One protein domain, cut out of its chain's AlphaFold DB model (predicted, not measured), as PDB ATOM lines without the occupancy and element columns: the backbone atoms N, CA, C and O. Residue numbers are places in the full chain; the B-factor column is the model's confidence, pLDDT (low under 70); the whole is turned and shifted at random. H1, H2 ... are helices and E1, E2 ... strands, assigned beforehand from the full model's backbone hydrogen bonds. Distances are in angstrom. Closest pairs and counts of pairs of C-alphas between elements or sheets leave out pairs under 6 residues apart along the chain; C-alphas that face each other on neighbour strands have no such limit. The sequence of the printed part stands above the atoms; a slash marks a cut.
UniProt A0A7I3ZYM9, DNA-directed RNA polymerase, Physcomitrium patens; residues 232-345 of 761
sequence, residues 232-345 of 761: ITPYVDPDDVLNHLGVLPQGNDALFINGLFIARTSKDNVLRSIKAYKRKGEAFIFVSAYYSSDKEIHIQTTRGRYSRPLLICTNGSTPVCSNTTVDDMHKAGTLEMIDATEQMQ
ATOM      1  N   ILE A 232     -29.788 -32.500 -11.176       91.88
ATOM      2  CA  ILE A 232     -28.927 -33.394 -11.958       91.88
ATOM      3  C   ILE A 232     -28.121 -34.274 -10.999       91.88
ATOM      4  O   ILE A 232     -27.532 -33.759 -10.048       91.88
ATOM      5  N   THR A 233     -28.077 -35.583 -11.251       90.50
ATOM      6  CA  THR A 233     -27.369 -36.525 -10.375       90.50
ATOM      7  C   THR A 233     -25.843 -36.313 -10.405       90.50
ATOM      8  O   THR A 233     -25.256 -36.200 -11.491       90.50
ATOM      9  N   PRO A 234     -25.164 -36.303  -9.242       87.31
ATOM     10  CA  PRO A 234     -23.718 -36.456  -9.155       87.31
ATOM     11  C   PRO A 234     -23.306 -37.909  -9.445       87.31
ATOM     12  O   PRO A 234     -24.140 -38.800  -9.604       87.31
ATOM     13  N   TYR A 235     -21.998 -38.141  -9.545       84.94
ATOM     14  CA  TYR A 235     -21.436 -39.485  -9.677       84.94
ATOM     15  C   TYR A 235     -21.349 -40.163  -8.309       84.94
ATOM     16  O   TYR A 235     -20.902 -39.527  -7.358       84.94
ATOM     17  N   VAL A 236     -21.724 -41.441  -8.248       84.81
ATOM     18  CA  VAL A 236     -21.510 -42.316  -7.088       84.81
ATOM     19  C   VAL A 236     -20.658 -43.497  -7.545       84.81
ATOM     20  O   VAL A 236     -20.880 -44.034  -8.639       84.81
ATOM     21  N   ASP A 237     -19.672 -43.874  -6.737       84.31
ATOM     22  CA  ASP A 237     -18.784 -44.983  -7.066       84.31
ATOM     23  C   ASP A 237     -19.587 -46.301  -7.102       84.31
ATOM     24  O   ASP A 237     -20.329 -46.596  -6.158       84.31
ATOM     25  N   PRO A 238     -19.544 -47.086  -8.196       83.50
ATOM     26  CA  PRO A 238     -20.171 -48.406  -8.222       83.50
ATOM     27  C   PRO A 238     -19.619 -49.360  -7.153       83.50
ATOM     28  O   PRO A 238     -20.367 -50.240  -6.715       83.50
ATOM     29  N   ASP A 239     -18.370 -49.191  -6.716       84.62
ATOM     30  CA  ASP A 239     -17.762 -50.070  -5.713       84.62
ATOM     31  C   ASP A 239     -18.419 -49.897  -4.338       84.62
ATOM     32  O   ASP A 239     -18.655 -50.884  -3.640       84.62
ATOM     33  N   ASP A 240     -18.853 -48.683  -3.987       84.31
ATOM     34  CA  ASP A 240     -19.627 -48.427  -2.766       84.31
ATOM     35  C   ASP A 240     -20.949 -49.210  -2.759       84.31
ATOM     36  O   ASP A 240     -21.373 -49.753  -1.735       84.31
ATOM     37  N   VAL A 241     -21.597 -49.315  -3.924       84.06
ATOM     38  CA  VAL A 241     -22.836 -50.086  -4.084       84.06
ATOM     39  C   VAL A 241     -22.569 -51.583  -3.964       84.06
ATOM     40  O   VAL A 241     -23.337 -52.290  -3.310       84.06
ATOM     41  N   LEU A 242     -21.488 -52.077  -4.570       83.69
ATOM     42  CA  LEU A 242     -21.097 -53.484  -4.475       83.69
ATOM     43  C   LEU A 242     -20.741 -53.873  -3.035       83.69
ATOM     44  O   LEU A 242     -21.229 -54.892  -2.545       83.69
ATOM     45  N   ASN A 243     -19.973 -53.032  -2.341       85.62
ATOM     46  CA  ASN A 243     -19.614 -53.219  -0.937       85.62
ATOM     47  C   ASN A 243     -20.855 -53.260  -0.036       85.62
ATOM     48  O   ASN A 243     -20.926 -54.088   0.871       85.62
ATOM     49  N   HIS A 244     -21.858 -52.421  -0.309       84.00
ATOM     50  CA  HIS A 244     -23.120 -52.437   0.431       84.00
ATOM     51  C   HIS A 244     -23.954 -53.700   0.174       84.00
ATOM     52  O   HIS A 244     -24.550 -54.249   1.100       84.00
ATOM     53  N   LEU A 245     -24.026 -54.157  -1.080       82.62
ATOM     54  CA  LEU A 245     -24.785 -55.358  -1.438       82.62
ATOM     55  C   LEU A 245     -24.136 -56.643  -0.905       82.62
ATOM     56  O   LEU A 245     -24.844 -57.628  -0.687       82.62
ATOM     57  N   GLY A 246     -22.820 -56.633  -0.678       80.50
ATOM     58  CA  GLY A 246     -22.086 -57.752  -0.098       80.50
ATOM     59  C   GLY A 246     -22.240 -59.039  -0.914       80.50
ATOM     60  O   GLY A 246     -22.121 -59.048  -2.141       80.50
ATOM     61  N   VAL A 247     -22.500 -60.159  -0.232       74.81
ATOM     62  CA  VAL A 247     -22.702 -61.459  -0.887       74.81
ATOM     63  C   VAL A 247     -24.104 -61.530  -1.487       74.81
ATOM     64  O   VAL A 247     -25.104 -61.643  -0.779       74.81
ATOM     65  N   LEU A 248     -24.172 -61.514  -2.818       76.94
ATOM     66  CA  LEU A 248     -25.432 -61.615  -3.546       76.94
ATOM     67  C   LEU A 248     -26.012 -63.039  -3.443       76.94
ATOM     68  O   LEU A 248     -25.332 -64.004  -3.808       76.94
ATOM     69  N   PRO A 249     -27.275 -63.205  -3.010       73.12
ATOM     70  CA  PRO A 249     -27.926 -64.511  -2.989       73.12
ATOM     71  C   PRO A 249     -28.110 -65.030  -4.418       73.12
ATOM     72  O   PRO A 249     -28.400 -64.247  -5.327       73.12
ATOM     73  N   GLN A 250     -27.980 -66.346  -4.621       75.81
ATOM     74  CA  GLN A 250     -28.244 -66.958  -5.924       75.81
ATOM     75  C   GLN A 250     -29.720 -66.784  -6.301       75.81
ATOM     76  O   GLN A 250     -30.619 -67.040  -5.503       75.81
ATOM     77  N   GLY A 251     -29.969 -66.350  -7.534       78.56
ATOM     78  CA  GLY A 251     -31.314 -66.196  -8.072       78.56
ATOM     79  C   GLY A 251     -31.328 -66.239  -9.595       78.56
ATOM     80  O   GLY A 251     -30.305 -66.498 -10.228       78.56
ATOM     81  N   ASN A 252     -32.503 -66.009 -10.178       83.25
ATOM     82  CA  ASN A 252     -32.721 -66.114 -11.623       83.25
ATOM     83  C   ASN A 252     -32.660 -64.764 -12.354       83.25
ATOM     84  O   ASN A 252     -32.502 -64.762 -13.576       83.25
ATOM     85  N   ASP A 253     -32.775 -63.642 -11.642       86.50
ATOM     86  CA  ASP A 253     -32.803 -62.306 -12.240       86.50
ATOM     87  C   ASP A 253     -31.379 -61.810 -12.516       86.50
ATOM     88  O   ASP A 253     -30.479 -61.984 -11.694       86.50
ATOM     89  N   ALA A 254     -31.148 -61.182 -13.666       85.56
ATOM     90  CA  ALA A 254     -29.831 -60.654 -14.028       85.56
ATOM     91  C   ALA A 254     -29.600 -59.265 -13.412       85.56
ATOM     92  O   ALA A 254     -30.407 -58.365 -13.622       85.56
ATOM     93  N   LEU A 255     -28.496 -59.076 -12.685       88.00
ATOM     94  CA  LEU A 255     -28.109 -57.794 -12.095       88.00
ATOM     95  C   LEU A 255     -27.145 -57.035 -13.011       88.00
ATOM     96  O   LEU A 255     -26.065 -57.533 -13.346       88.00
ATOM     97  N   PHE A 256     -27.516 -55.799 -13.332       87.06
ATOM     98  CA  PHE A 256     -26.715 -54.849 -14.084       87.06
ATOM     99  C   PHE A 256     -26.389 -53.620 -13.239       87.06
ATOM    100  O   PHE A 256     -27.289 -53.010 -12.664       87.06
ATOM    101  N   ILE A 257     -25.119 -53.212 -13.223       87.06
ATOM    102  CA  ILE A 257     -24.678 -51.933 -12.650       87.06
ATOM    103  C   ILE A 257     -24.090 -51.093 -13.778       87.06
ATOM    104  O   ILE A 257     -23.136 -51.509 -14.427       87.06
ATOM    105  N   ASN A 258     -24.675 -49.927 -14.061       84.69
ATOM    106  CA  ASN A 258     -24.265 -49.050 -15.169       84.69
ATOM    107  C   ASN A 258     -24.192 -49.773 -16.536       84.69
ATOM    108  O   ASN A 258     -23.357 -49.450 -17.378       84.69
ATOM    109  N   GLY A 259     -25.062 -50.769 -16.748       81.38
ATOM    110  CA  GLY A 259     -25.094 -51.601 -17.957       81.38
ATOM    111  C   GLY A 259     -24.127 -52.791 -17.952       81.38
ATOM    112  O   GLY A 259     -24.170 -53.602 -18.874       81.38
ATOM    113  N   LEU A 260     -23.295 -52.948 -16.918       81.69
ATOM    114  CA  LEU A 260     -22.403 -54.095 -16.750       81.69
ATOM    115  C   LEU A 260     -23.113 -55.247 -16.050       81.69
ATOM    116  O   LEU A 260     -23.629 -55.072 -14.951       81.69
ATOM    117  N   PHE A 261     -23.099 -56.431 -16.661       82.06
ATOM    118  CA  PHE A 261     -23.614 -57.649 -16.046       82.06
ATOM    119  C   PHE A 261     -22.682 -58.091 -14.915       82.06
ATOM    120  O   PHE A 261     -21.508 -58.377 -15.158       82.06
ATOM    121  N   ILE A 262     -23.219 -58.170 -13.697       82.69
ATOM    122  CA  ILE A 262     -22.462 -58.561 -12.504       82.69
ATOM    123  C   ILE A 262     -22.727 -60.030 -12.170       82.69
ATOM    124  O   ILE A 262     -21.822 -60.861 -12.224       82.69
ATOM    125  N   ALA A 263     -23.976 -60.361 -11.843       82.75
ATOM    126  CA  ALA A 263     -24.361 -61.685 -11.365       82.75
ATOM    127  C   ALA A 263     -25.855 -61.950 -11.587       82.75
ATOM    128  O   ALA A 263     -26.606 -61.056 -11.979       82.75
ATOM    129  N   ARG A 264     -26.298 -63.182 -11.312       84.62
ATOM    130  CA  ARG A 264     -27.725 -63.493 -11.175       84.62
ATOM    131  C   ARG A 264     -28.112 -63.575  -9.706       84.62
ATOM    132  O   ARG A 264     -27.429 -64.235  -8.928       84.62
ATOM    133  N   THR A 265     -29.197 -62.909  -9.344       86.62
ATOM    134  CA  THR A 265     -29.639 -62.771  -7.957       86.62
ATOM    135  C   THR A 265     -31.164 -62.676  -7.857       86.62
ATOM    136  O   THR A 265     -31.870 -62.882  -8.843       86.62
ATOM    137  N   SER A 266     -31.679 -62.456  -6.648       86.06
ATOM    138  CA  SER A 266     -33.106 -62.275  -6.365       86.06
ATOM    139  C   SER A 266     -33.451 -60.787  -6.293       86.06
ATOM    140  O   SER A 266     -32.800 -60.039  -5.555       86.06
ATOM    141  N   LYS A 267     -34.495 -60.350  -7.019       83.62
ATOM    142  CA  LYS A 267     -34.893 -58.929  -7.069       83.62
ATOM    143  C   LYS A 267     -35.194 -58.318  -5.699       83.62
ATOM    144  O   LYS A 267     -34.829 -57.170  -5.451       83.62
ATOM    145  N   ASP A 268     -35.878 -59.059  -4.829       84.00
ATOM    146  CA  ASP A 268     -36.501 -58.484  -3.633       84.00
ATOM    147  C   ASP A 268     -35.455 -58.025  -2.619       84.00
ATOM    148  O   ASP A 268     -35.611 -56.968  -2.011       84.00
ATOM    149  N   ASN A 269     -34.363 -58.777  -2.481       83.56
ATOM    150  CA  ASN A 269     -33.297 -58.455  -1.536       83.56
ATOM    151  C   ASN A 269     -32.519 -57.216  -1.992       83.56
ATOM    152  O   ASN A 269     -32.335 -56.281  -1.214       83.56
ATOM    153  N   VAL A 270     -32.133 -57.173  -3.270       85.31
ATOM    154  CA  VAL A 270     -31.347 -56.066  -3.834       85.31
ATOM    155  C   VAL A 270     -32.144 -54.761  -3.818       85.31
ATOM    156  O   VAL A 270     -31.666 -53.749  -3.305       85.31
ATOM    157  N   LEU A 271     -33.385 -54.773  -4.318       86.44
ATOM    158  CA  LEU A 271     -34.198 -53.557  -4.401       86.44
ATOM    159  C   LEU A 271     -34.604 -53.035  -3.021       86.44
ATOM    160  O   LEU A 271     -34.578 -51.824  -2.813       86.44
ATOM    161  N   ARG A 272     -34.962 -53.912  -2.070       86.25
ATOM    162  CA  ARG A 272     -35.298 -53.478  -0.703       86.25
ATOM    163  C   ARG A 272     -34.083 -52.902   0.011       86.25
ATOM    164  O   ARG A 272     -34.234 -51.866   0.651       86.25
ATOM    165  N   SER A 273     -32.904 -53.518  -0.129       87.12
ATOM    166  CA  SER A 273     -31.672 -53.013   0.493       87.12
ATOM    167  C   SER A 273     -31.331 -51.616  -0.019       87.12
ATOM    168  O   SER A 273     -31.203 -50.681   0.770       87.12
ATOM    169  N   ILE A 274     -31.296 -51.441  -1.345       86.88
ATOM    170  CA  ILE A 274     -30.956 -50.152  -1.960       86.88
ATOM    171  C   ILE A 274     -31.989 -49.084  -1.602       86.88
ATOM    172  O   ILE A 274     -31.610 -47.986  -1.200       86.88
ATOM    173  N   LYS A 275     -33.292 -49.392  -1.677       85.56
ATOM    174  CA  LYS A 275     -34.350 -48.433  -1.318       85.56
ATOM    175  C   LYS A 275     -34.329 -48.067   0.164       85.56
ATOM    176  O   LYS A 275     -34.536 -46.905   0.502       85.56
ATOM    177  N   ALA A 276     -34.052 -49.017   1.056       83.81
ATOM    178  CA  ALA A 276     -33.914 -48.733   2.482       83.81
ATOM    179  C   ALA A 276     -32.728 -47.798   2.754       83.81
ATOM    180  O   ALA A 276     -32.860 -46.851   3.525       83.81
ATOM    181  N   TYR A 277     -31.595 -48.021   2.087       84.00
ATOM    182  CA  TYR A 277     -30.406 -47.186   2.247       84.00
ATOM    183  C   TYR A 277     -30.579 -45.791   1.636       84.00
ATOM    184  O   TYR A 277     -30.204 -44.786   2.239       84.00
ATOM    185  N   LYS A 278     -31.244 -45.713   0.480       86.25
ATOM    186  CA  LYS A 278     -31.641 -44.457  -0.170       86.25
ATOM    187  C   LYS A 278     -32.524 -43.589   0.731       86.25
ATOM    188  O   LYS A 278     -32.408 -42.372   0.688       86.25
ATOM    189  N   ARG A 279     -33.364 -44.199   1.573       81.56
ATOM    190  CA  ARG A 279     -34.259 -43.501   2.515       81.56
ATOM    191  C   ARG A 279     -33.608 -43.113   3.844       81.56
ATOM    192  O   ARG A 279     -34.179 -42.301   4.556       81.56
ATOM    193  N   LYS A 280     -32.448 -43.682   4.188       76.31
ATOM    194  CA  LYS A 280     -31.698 -43.338   5.412       76.31
ATOM    195  C   LYS A 280     -30.779 -42.116   5.245       76.31
ATOM    196  O   LYS A 280     -30.346 -41.557   6.242       76.31
ATOM    197  N   GLY A 281     -30.535 -41.666   4.010       62.81
ATOM    198  CA  GLY A 281     -29.948 -40.349   3.724       62.81
ATOM    199  C   GLY A 281     -28.418 -40.242   3.754       62.81
ATOM    200  O   GLY A 281     -27.915 -39.126   3.840       62.81
ATOM    201  N   GLU A 282     -27.668 -41.347   3.674       65.62
ATOM    202  CA  GLU A 282     -26.206 -41.315   3.885       65.62
ATOM    203  C   GLU A 282     -25.366 -41.346   2.589       65.62
ATOM    204  O   GLU A 282     -24.506 -40.486   2.429       65.62
ATOM    205  N   ALA A 283     -25.609 -42.269   1.635       66.94
ATOM    206  CA  ALA A 283     -24.747 -42.389   0.433       66.94
ATOM    207  C   ALA A 283     -25.452 -42.641  -0.919       66.94
ATOM    208  O   ALA A 283     -24.850 -42.419  -1.968       66.94
ATOM    209  N   PHE A 284     -26.726 -43.063  -0.945       78.69
ATOM    210  CA  PHE A 284     -27.399 -43.521  -2.181       78.69
ATOM    211  C   PHE A 284     -28.597 -42.679  -2.628       78.69
ATOM    212  O   PHE A 284     -29.423 -43.148  -3.409       78.69
ATOM    213  N   ILE A 285     -28.682 -41.421  -2.188       84.75
ATOM    214  CA  ILE A 285     -29.786 -40.516  -2.543       84.75
ATOM    215  C   ILE A 285     -30.037 -40.447  -4.064       84.75
ATOM    216  O   ILE A 285     -31.184 -40.497  -4.493       84.75
ATOM    217  N   PHE A 286     -28.981 -40.417  -4.884       87.75
ATOM    218  CA  PHE A 286     -29.072 -40.320  -6.350       87.75
ATOM    219  C   PHE A 286     -28.890 -41.657  -7.087       87.75
ATOM    220  O   PHE A 286     -28.749 -41.675  -8.313       87.75
ATOM    221  N   VAL A 287     -28.851 -42.786  -6.375       89.50
ATOM    222  CA  VAL A 287     -28.775 -44.105  -7.013       89.50
ATOM    223  C   VAL A 287     -30.177 -44.503  -7.474       89.50
ATOM    224  O   VAL A 287     -31.137 -44.486  -6.699       89.50
ATOM    225  N   SER A 288     -30.301 -44.860  -8.753       89.88
ATOM    226  CA  SER A 288     -31.542 -45.413  -9.306       89.88
ATOM    227  C   SER A 288     -31.448 -46.928  -9.333       89.88
ATOM    228  O   SER A 288     -30.428 -47.474  -9.759       89.88
ATOM    229  N   ALA A 289     -32.510 -47.597  -8.895       89.81
ATOM    230  CA  ALA A 289     -32.636 -49.044  -8.958       89.81
ATOM    231  C   ALA A 289     -34.037 -49.418  -9.451       89.81
ATOM    232  O   ALA A 289     -35.038 -49.065  -8.824       89.81
ATOM    233  N   TYR A 290     -34.114 -50.140 -10.568       89.19
ATOM    234  CA  TYR A 290     -35.382 -50.533 -11.185       89.19
ATOM    235  C   TYR A 290     -35.334 -51.970 -11.718       89.19
ATOM    236  O   TYR A 290     -34.263 -52.518 -11.985       89.19
ATOM    237  N   TYR A 291     -36.503 -52.598 -11.859       89.94
ATOM    238  CA  TYR A 291     -36.642 -53.992 -12.298       89.94
ATOM    239  C   TYR A 291     -37.339 -54.107 -13.651       89.94
ATOM    240  O   TYR A 291     -38.559 -53.988 -13.729       89.94
ATOM    241  N   SER A 292     -36.590 -54.334 -14.724       85.12
ATOM    242  CA  SER A 292     -37.153 -54.459 -16.070       85.12
ATOM    243  C   SER A 292     -38.110 -55.654 -16.191       85.12
ATOM    244  O   SER A 292     -37.936 -56.679 -15.527       85.12
ATOM    245  N   SER A 293     -39.071 -55.566 -17.118       80.06
ATOM    246  CA  SER A 293     -39.955 -56.676 -17.514       80.06
ATOM    247  C   SER A 293     -39.185 -57.921 -17.969       80.06
ATOM    248  O   SER A 293     -39.698 -59.036 -17.901       80.06
ATOM    249  N   ASP A 294     -37.927 -57.747 -18.374       80.38
ATOM    250  CA  ASP A 294     -37.045 -58.817 -18.834       80.38
ATOM    251  C   ASP A 294     -36.436 -59.695 -17.731       80.38
ATOM    252  O   ASP A 294     -35.615 -60.560 -18.039       80.38
ATOM    253  N   LYS A 295     -36.860 -59.534 -16.469       85.12
ATOM    254  CA  LYS A 295     -36.232 -60.161 -15.289       85.12
ATOM    255  C   LYS A 295     -34.802 -59.675 -15.053       85.12
ATOM    256  O   LYS A 295     -33.890 -60.443 -14.741       85.12
ATOM    257  N   GLU A 296     -34.611 -58.372 -15.223       88.06
ATOM    258  CA  GLU A 296     -33.321 -57.711 -15.054       88.06
ATOM    259  C   GLU A 296     -33.424 -56.621 -13.988       88.06
ATOM    260  O   GLU A 296     -34.315 -55.774 -14.030       88.06
ATOM    261  N   ILE A 297     -32.487 -56.619 -13.050       90.44
ATOM    262  CA  ILE A 297     -32.321 -55.574 -12.044       90.44
ATOM    263  C   ILE A 297     -31.267 -54.611 -12.578       90.44
ATOM    264  O   ILE A 297     -30.138 -55.020 -12.843       90.44
ATOM    265  N   HIS A 298     -31.618 -53.341 -12.720       89.69
ATOM    266  CA  HIS A 298     -30.713 -52.301 -13.200       89.69
ATOM    267  C   HIS A 298     -30.445 -51.303 -12.087       89.69
ATOM    268  O   HIS A 298     -31.375 -50.689 -11.568       89.69
ATOM    269  N   ILE A 299     -29.171 -51.129 -11.751       90.12
ATOM    270  CA  ILE A 299     -28.688 -50.103 -10.835       90.12
ATOM    271  C   ILE A 299     -27.861 -49.097 -11.629       90.12
ATOM    272  O   ILE A 299     -26.967 -49.464 -12.396       90.12
ATOM    273  N   GLN A 300     -28.151 -47.817 -11.441       89.31
ATOM    274  CA  GLN A 300     -27.449 -46.724 -12.099       89.31
ATOM    275  C   GLN A 300     -26.846 -45.784 -11.054       89.31
ATOM    276  O   GLN A 300     -27.558 -45.215 -10.225       89.31
ATOM    277  N   THR A 301     -25.530 -45.593 -11.143       88.50
ATOM    278  CA  THR A 301     -24.741 -44.659 -10.320       88.50
ATOM    279  C   THR A 301     -24.120 -43.535 -11.158       88.50
ATOM    280  O   THR A 301     -23.342 -42.712 -10.674       88.50
ATOM    281  N   THR A 302     -24.471 -43.473 -12.448       84.81
ATOM    282  CA  THR A 302     -23.944 -42.474 -13.378       84.81
ATOM    283  C   THR A 302     -24.407 -41.057 -13.031       84.81
ATOM    284  O   THR A 302     -25.511 -40.824 -12.523       84.81
ATOM    285  N   ARG A 303     -23.545 -40.087 -13.352       87.75
ATOM    286  CA  ARG A 303     -23.842 -38.651 -13.266       87.75
ATOM    287  C   ARG A 303     -24.701 -38.184 -14.439       87.75
ATOM    288  O   ARG A 303     -24.718 -38.829 -15.487       87.75
ATOM    289  N   GLY A 304     -25.304 -37.010 -14.307       88.00
ATOM    290  CA  GLY A 304     -25.967 -36.343 -15.430       88.00
ATOM    291  C   GLY A 304     -27.398 -36.817 -15.684       88.00
ATOM    292  O   GLY A 304     -28.001 -36.398 -16.671       88.00
ATOM    293  N   ARG A 305     -27.956 -37.677 -14.828       91.06
ATOM    294  CA  ARG A 305     -29.346 -38.133 -14.939       91.06
ATOM    295  C   ARG A 305     -30.285 -37.094 -14.329       91.06
ATOM    296  O   ARG A 305     -29.886 -36.301 -13.476       91.06
ATOM    297  N   TYR A 306     -31.530 -37.093 -14.789       92.69
ATOM    298  CA  TYR A 306     -32.572 -36.211 -14.274       92.69
ATOM    299  C   TYR A 306     -33.237 -36.862 -13.068       92.69
ATOM    300  O   TYR A 306     -33.792 -37.952 -13.205       92.69
ATOM    301  N   SER A 307     -33.203 -36.174 -11.929       92.12
ATOM    302  CA  SER A 307     -33.808 -36.611 -10.673       92.12
ATOM    303  C   SER A 307     -34.774 -35.559 -10.138       92.12
ATOM    304  O   SER A 307     -34.598 -34.362 -10.402       92.12
ATOM    305  N   ARG A 308     -35.804 -35.979  -9.402       91.62
ATOM    306  CA  ARG A 308     -36.731 -35.074  -8.708       91.62
ATOM    307  C   ARG A 308     -37.192 -35.653  -7.368       91.62
ATOM    308  O   ARG A 308     -37.378 -36.865  -7.273       91.62
ATOM    309  N   PRO A 309     -37.444 -34.806  -6.360       90.25
ATOM    310  CA  PRO A 309     -37.991 -35.249  -5.086       90.25
ATOM    311  C   PRO A 309     -39.473 -35.611  -5.224       90.25
ATOM    312  O   PRO A 309     -40.252 -34.846  -5.801       90.25
ATOM    313  N   LEU A 310     -39.874 -36.750  -4.659       88.12
ATOM    314  CA  LEU A 310     -41.268 -37.162  -4.496       88.12
ATOM    315  C   LEU A 310     -41.531 -37.589  -3.048       88.12
ATOM    316  O   LEU A 310     -40.666 -38.159  -2.386       88.12
ATOM    317  N   LEU A 311     -42.743 -37.313  -2.560       87.62
ATOM    318  CA  LEU A 311     -43.186 -37.766  -1.242       87.62
ATOM    319  C   LEU A 311     -43.610 -39.230  -1.300       87.62
ATOM    320  O   LEU A 311     -44.349 -39.643  -2.200       87.62
ATOM    321  N   ILE A 312     -43.173 -40.001  -0.312       85.94
ATOM    322  CA  ILE A 312     -43.510 -41.416  -0.203       85.94
ATOM    323  C   ILE A 312     -44.882 -41.535   0.454       85.94
ATOM    324  O   ILE A 312     -45.058 -41.146   1.603       85.94
ATOM    325  N   CYS A 313     -45.852 -42.099  -0.262       82.31
ATOM    326  CA  CYS A 313     -47.170 -42.393   0.296       82.31
ATOM    327  C   CYS A 313     -47.197 -43.827   0.833       82.31
ATOM    328  O   CYS A 313     -46.973 -44.778   0.081       82.31
ATOM    329  N   THR A 314     -47.500 -43.994   2.119       77.88
ATOM    330  CA  THR A 314     -47.718 -45.306   2.743       77.88
ATOM    331  C   THR A 314     -49.220 -45.532   2.908       77.88
ATOM    332  O   THR A 314     -49.934 -44.703   3.474       77.88
ATOM    333  N   ASN A 315     -49.731 -46.640   2.361       73.06
ATOM    334  CA  ASN A 315     -51.140 -47.055   2.458       73.06
ATOM    335  C   ASN A 315     -52.166 -45.968   2.066       73.06
ATOM    336  O   ASN A 315     -53.211 -45.834   2.695       73.06
ATOM    337  N   GLY A 316     -51.862 -45.164   1.042       71.19
ATOM    338  CA  GLY A 316     -52.759 -44.107   0.553       71.19
ATOM    339  C   GLY A 316     -52.788 -42.830   1.403       71.19
ATOM    340  O   GLY A 316     -53.461 -41.875   1.021       71.19
ATOM    341  N   SER A 317     -52.037 -42.773   2.506       72.62
ATOM    342  CA  SER A 317     -51.863 -41.558   3.303       72.62
ATOM    343  C   SER A 317     -50.606 -40.794   2.876       72.62
ATOM    344  O   SER A 317     -49.540 -41.381   2.665       72.62
ATOM    345  N   THR A 318     -50.734 -39.476   2.714       70.38
ATOM    346  CA  THR A 318     -49.587 -38.589   2.494       70.38
ATOM    347  C   THR A 318     -48.927 -38.270   3.836       70.38
ATOM    348  O   THR A 318     -49.653 -37.922   4.773       70.38
ATOM    349  N   PRO A 319     -47.589 -38.326   3.950       69.06
ATOM    350  CA  PRO A 319     -46.904 -37.959   5.183       69.06
ATOM    351  C   PRO A 319     -47.194 -36.494   5.528       69.06
ATOM    352  O   PRO A 319     -47.147 -35.621   4.659       69.06
ATOM    353  N   VAL A 320     -47.520 -36.222   6.794       66.25
ATOM    354  CA  VAL A 320     -47.742 -34.855   7.281       66.25
ATOM    355  C   VAL A 320     -46.387 -34.172   7.409       66.25
ATOM    356  O   VAL A 320     -45.579 -34.528   8.263       66.25
ATOM    357  N   CYS A 321     -46.127 -33.195   6.547       59.97
ATOM    358  CA  CYS A 321     -44.906 -32.405   6.600       59.97
ATOM    359  C   CYS A 321     -45.116 -31.220   7.555       59.97
ATOM    360  O   CYS A 321     -45.840 -30.281   7.228       59.97
ATOM    361  N   SER A 322     -44.497 -31.252   8.739       57.28
ATOM    362  CA  SER A 322     -44.269 -30.039   9.541       57.28
ATOM    363  C   SER A 322     -43.245 -29.129   8.841       57.28
ATOM    364  O   SER A 322     -42.579 -29.580   7.918       57.28
ATOM    365  N   ASN A 323     -43.105 -27.862   9.254       57.91
ATOM    366  CA  ASN A 323     -42.138 -26.894   8.697       57.91
ATOM    367  C   ASN A 323     -40.666 -27.335   8.890       57.91
ATOM    368  O   ASN A 323     -39.944 -26.781   9.715       57.91
ATOM    369  N   THR A 324     -40.223 -28.339   8.140       68.69
ATOM    370  CA  THR A 324     -38.881 -28.935   8.166       68.69
ATOM    371  C   THR A 324     -38.169 -28.695   6.841       68.69
ATOM    372  O   THR A 324     -38.816 -28.468   5.813       68.69
ATOM    373  N   THR A 325     -36.836 -28.746   6.833       79.69
ATOM    374  CA  THR A 325     -36.078 -28.619   5.580       79.69
ATOM    375  C   THR A 325     -36.245 -29.870   4.706       79.69
ATOM    376  O   THR A 325     -36.585 -30.946   5.197       79.69
ATOM    377  N   VAL A 326     -36.010 -29.749   3.392       78.94
ATOM    378  CA  VAL A 326     -36.077 -30.890   2.451       78.94
ATOM    379  C   VAL A 326     -35.098 -31.998   2.857       78.94
ATOM    380  O   VAL A 326     -35.425 -33.180   2.747       78.94
ATOM    381  N   ASP A 327     -33.935 -31.620   3.384       79.69
ATOM    382  CA  ASP A 327     -32.923 -32.561   3.860       79.69
ATOM    383  C   ASP A 327     -33.398 -33.317   5.104       79.69
ATOM    384  O   ASP A 327     -33.191 -34.526   5.207       79.69
ATOM    385  N   ASP A 328     -34.100 -32.645   6.019       82.06
ATOM    386  CA  ASP A 328     -34.701 -33.293   7.190       82.06
ATOM    387  C   ASP A 328     -35.802 -34.272   6.773       82.06
ATOM    388  O   ASP A 328     -35.884 -35.380   7.299       82.06
ATOM    389  N   MET A 329     -36.613 -33.906   5.776       80.69
ATOM    390  CA  MET A 329     -37.637 -34.792   5.214       80.69
ATOM    391  C   MET A 329     -37.028 -36.030   4.551       80.69
ATOM    392  O   MET A 329     -37.593 -37.127   4.646       80.69
ATOM    393  N   HIS A 330     -35.878 -35.864   3.896       80.06
ATOM    394  CA  HIS A 330     -35.134 -36.970   3.314       80.06
ATOM    395  C   HIS A 330     -34.537 -37.881   4.395       80.06
ATOM    396  O   HIS A 330     -34.740 -39.090   4.332       80.06
ATOM    397  N   LYS A 331     -33.896 -37.318   5.431       80.06
ATOM    398  CA  LYS A 331     -33.374 -38.073   6.591       80.06
ATOM    399  C   LYS A 331     -34.473 -38.806   7.361       80.06
ATOM    400  O   LYS A 331     -34.254 -39.909   7.848       80.06
ATOM    401  N   ALA A 332     -35.666 -38.220   7.437       79.88
ATOM    402  CA  ALA A 332     -36.848 -38.852   8.018       79.88
ATOM    403  C   ALA A 332     -37.439 -39.970   7.132       79.88
ATOM    404  O   ALA A 332     -38.418 -40.606   7.523       79.88
ATOM    405  N   GLY A 333     -36.900 -40.198   5.929       80.31
ATOM    406  CA  GLY A 333     -37.384 -41.209   4.991       80.31
ATOM    407  C   GLY A 333     -38.765 -40.904   4.402       80.31
ATOM    408  O   GLY A 333     -39.417 -41.810   3.890       80.31
ATOM    409  N   THR A 334     -39.228 -39.651   4.473       84.88
ATOM    410  CA  THR A 334     -40.536 -39.218   3.932       84.88
ATOM    411  C   THR A 334     -40.467 -38.802   2.461       84.88
ATOM    412  O   THR A 334     -41.492 -38.762   1.773       84.88
ATOM    413  N   LEU A 335     -39.259 -38.513   1.970       86.56
ATOM    414  CA  LEU A 335     -38.981 -38.005   0.631       86.56
ATOM    415  C   LEU A 335     -37.927 -38.870  -0.066       86.56
ATOM    416  O   LEU A 335     -36.880 -39.175   0.506       86.56
ATOM    417  N   GLU A 336     -38.182 -39.217  -1.325       88.06
ATOM    418  CA  GLU A 336     -37.299 -40.028  -2.165       88.06
ATOM    419  C   GLU A 336     -36.983 -39.293  -3.475       88.06
ATOM    420  O   GLU A 336     -37.874 -38.736  -4.120       88.06
ATOM    421  N   MET A 337     -35.708 -39.280  -3.872       89.44
ATOM    422  CA  MET A 337     -35.279 -38.734  -5.161       89.44
ATOM    423  C   MET A 337     -35.488 -39.785  -6.247       89.44
ATOM    424  O   MET A 337     -34.867 -40.841  -6.213       89.44
ATOM    425  N   ILE A 338     -36.369 -39.517  -7.203       91.19
ATOM    426  CA  ILE A 338     -36.725 -40.459  -8.263       91.19
ATOM    427  C   ILE A 338     -36.181 -39.952  -9.592       91.19
ATOM    428  O   ILE A 338     -36.365 -38.787  -9.955       91.19
ATOM    429  N   ASP A 339     -35.527 -40.854 -10.319       91.75
ATOM    430  CA  ASP A 339     -34.973 -40.574 -11.640       91.75
ATOM    431  C   ASP A 339     -35.965 -40.926 -12.754       91.75
ATOM    432  O   ASP A 339     -36.901 -41.706 -12.559       91.75
ATOM    433  N   ALA A 340     -35.738 -40.402 -13.963       89.06
ATOM    434  CA  ALA A 340     -36.607 -40.665 -15.118       89.06
ATOM    435  C   ALA A 340     -36.793 -42.169 -15.423       89.06
ATOM    436  O   ALA A 340     -37.882 -42.580 -15.828       89.06
ATOM    437  N   THR A 341     -35.763 -42.991 -15.177       88.19
ATOM    438  CA  THR A 341     -35.811 -44.458 -15.310       88.19
ATOM    439  C   THR A 341     -36.705 -45.105 -14.254       88.19
ATOM    440  O   THR A 341     -37.598 -45.881 -14.587       88.19
ATOM    441  N   GLU A 342     -36.504 -44.755 -12.985       88.31
ATOM    442  CA  GLU A 342     -37.250 -45.299 -11.846       88.31
ATOM    443  C   GLU A 342     -38.724 -44.864 -11.863       88.31
ATOM    444  O   GLU A 342     -39.614 -45.636 -11.495       88.31
ATOM    445  N   GLN A 343     -39.009 -43.667 -12.384       88.81
ATOM    446  CA  GLN A 343     -40.369 -43.159 -12.551       88.81
ATOM    447  C   GLN A 343     -41.255 -44.085 -13.391       88.81
ATOM    448  O   GLN A 343     -42.451 -44.160 -13.119       88.81
ATOM    449  N   MET A 344     -40.704 -44.808 -14.372       83.31
ATOM    450  CA  MET A 344     -41.485 -45.732 -15.208       83.31
ATOM    451  C   MET A 344     -42.127 -46.874 -14.399       83.31
ATOM    452  O   MET A 344     -43.022 -47.549 -14.897       83.31
ATOM    453  N   GLN A 345     -41.680 -47.093 -13.160       83.69
ATOM    454  CA  GLN A 345     -42.182 -48.139 -12.261       83.69
ATOM    455  C   GLN A 345     -42.993 -47.591 -11.088       83.69
ATOM    456  O   GLN A 345     -43.505 -48.358 -10.273       83.69
TER     457      GLN A 345
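This is residues 232 to 345 of the 761 residues of the protein "DNA-directed RNA polymerase" of Physcomitrium patens (UniProt A0A7I3ZYM9). A strongly twisted sheet of four strands, E2 E1 E4 E3, has the long helix H2 along one face, with the shorter H1 on that face too and the one-turn helix H4 on the opposite face, by the edge strand E3. Past the last residues of H2, a two-stranded ribbon of E5 and E6 with the short helix H3 makes the other end of the domain, where the link of residues 312 to 325 reaches farthest from the E1 and E2 hairpin. The printed part has 114 residues, with four named helices and six named strands in the order H1 E1 E2 H2 E3 E4 E5 H3 E6 H4. The large sheet is mixed, the ribbon antiparallel, and the class is mixed, helices and strands. The whole is compact, with a radius of gyration of the C-alphas of 14.4 A and spans of 44 by 30 by 25 A.

H1, residues 238 to 245, is on the sheet formed by E1, residues 253 to 257, E2, residues 260 to 265, E3, residues 288 to 292, and E4, residues 296 to 300. Its Pro 238 and Ile 257 of E1 have the closest C-alphas of the two, 7.2 A apart. E1 and E2 form an antiparallel hairpin, with N 255 and O 263 at 2.8 A. H2, residues 267 to 280, has a height over the sheet of 10.0 A and lies over E3 and, only just, with 3 of its C-alphas, over E4. On the local plane its line and that of E3 stand at 22 degrees, along the strands; the closest C-alphas, of Leu 271 and Ala 289, are 6.6 A apart. H1 and H2 are close but not clearly touching, about perpendicular at 74 degrees; their closest C-alphas, of Leu 245 and Val 270, are 7.0 A apart. E2, H2 and E3 make a split strand-helix-strand unit, two strands running the same way with E1 and E4 between them in the sheet, and its crossover is right-handed. E3 and E4 form the second hairpin, with N 298 and O 290 at 2.9 A. E4 is parallel to E1, with N 297 and O 254 at 2.8 A. E5, residues 306 to 311, is antiparallel to E6, residues 335 to 339, with N 310 and O 336 at 2.9 A. H3, residues 326 to 331, touches H2 at a steep tilt of 55 degrees, opposite ways; H2 does so with residues 279 to 280 alone, and the closest C-alphas, of Lys 280 and Lys 331, are 5.6 A apart. H4, residues 340 to 343, is on the face opposite to H2, over none of the strands, but only just: 2 of its C-alphas fall on E3. The closest C-alphas of H4 and E3, those of Glu 342 and Tyr 290, are 5.6 A apart. In H1, H2 and H3 every O i to N i+4 pair is within hydrogen-bond range; H4 is too short for such a pair.

H1 begins at C-alpha 238, (-20.171, -48.406, -8.222), and is 10.8 A long. E1 measures 13.2 A and E2 14.3 A. H2, the longest helix, runs 20.2 A to C-alpha 280 at (-31.698, -43.338, 5.412). E3 and E4 measure 12.6 A and 12.8 A, E5 16.9 A, H3 8.7 A and E6 13.2 A. H4, 5.2 A long, ends at C-alpha 343, (-40.369, -43.159, -12.551).

The two C-alphas farthest apart, those of Asn 252 and Asn 323, are 45.2 A apart. The printed part has no cut, and its one long link is that from E5 to H3. Mean pLDDT of the printed part is 82.9; residues 281 to 283 and 319 to 324 are under 70.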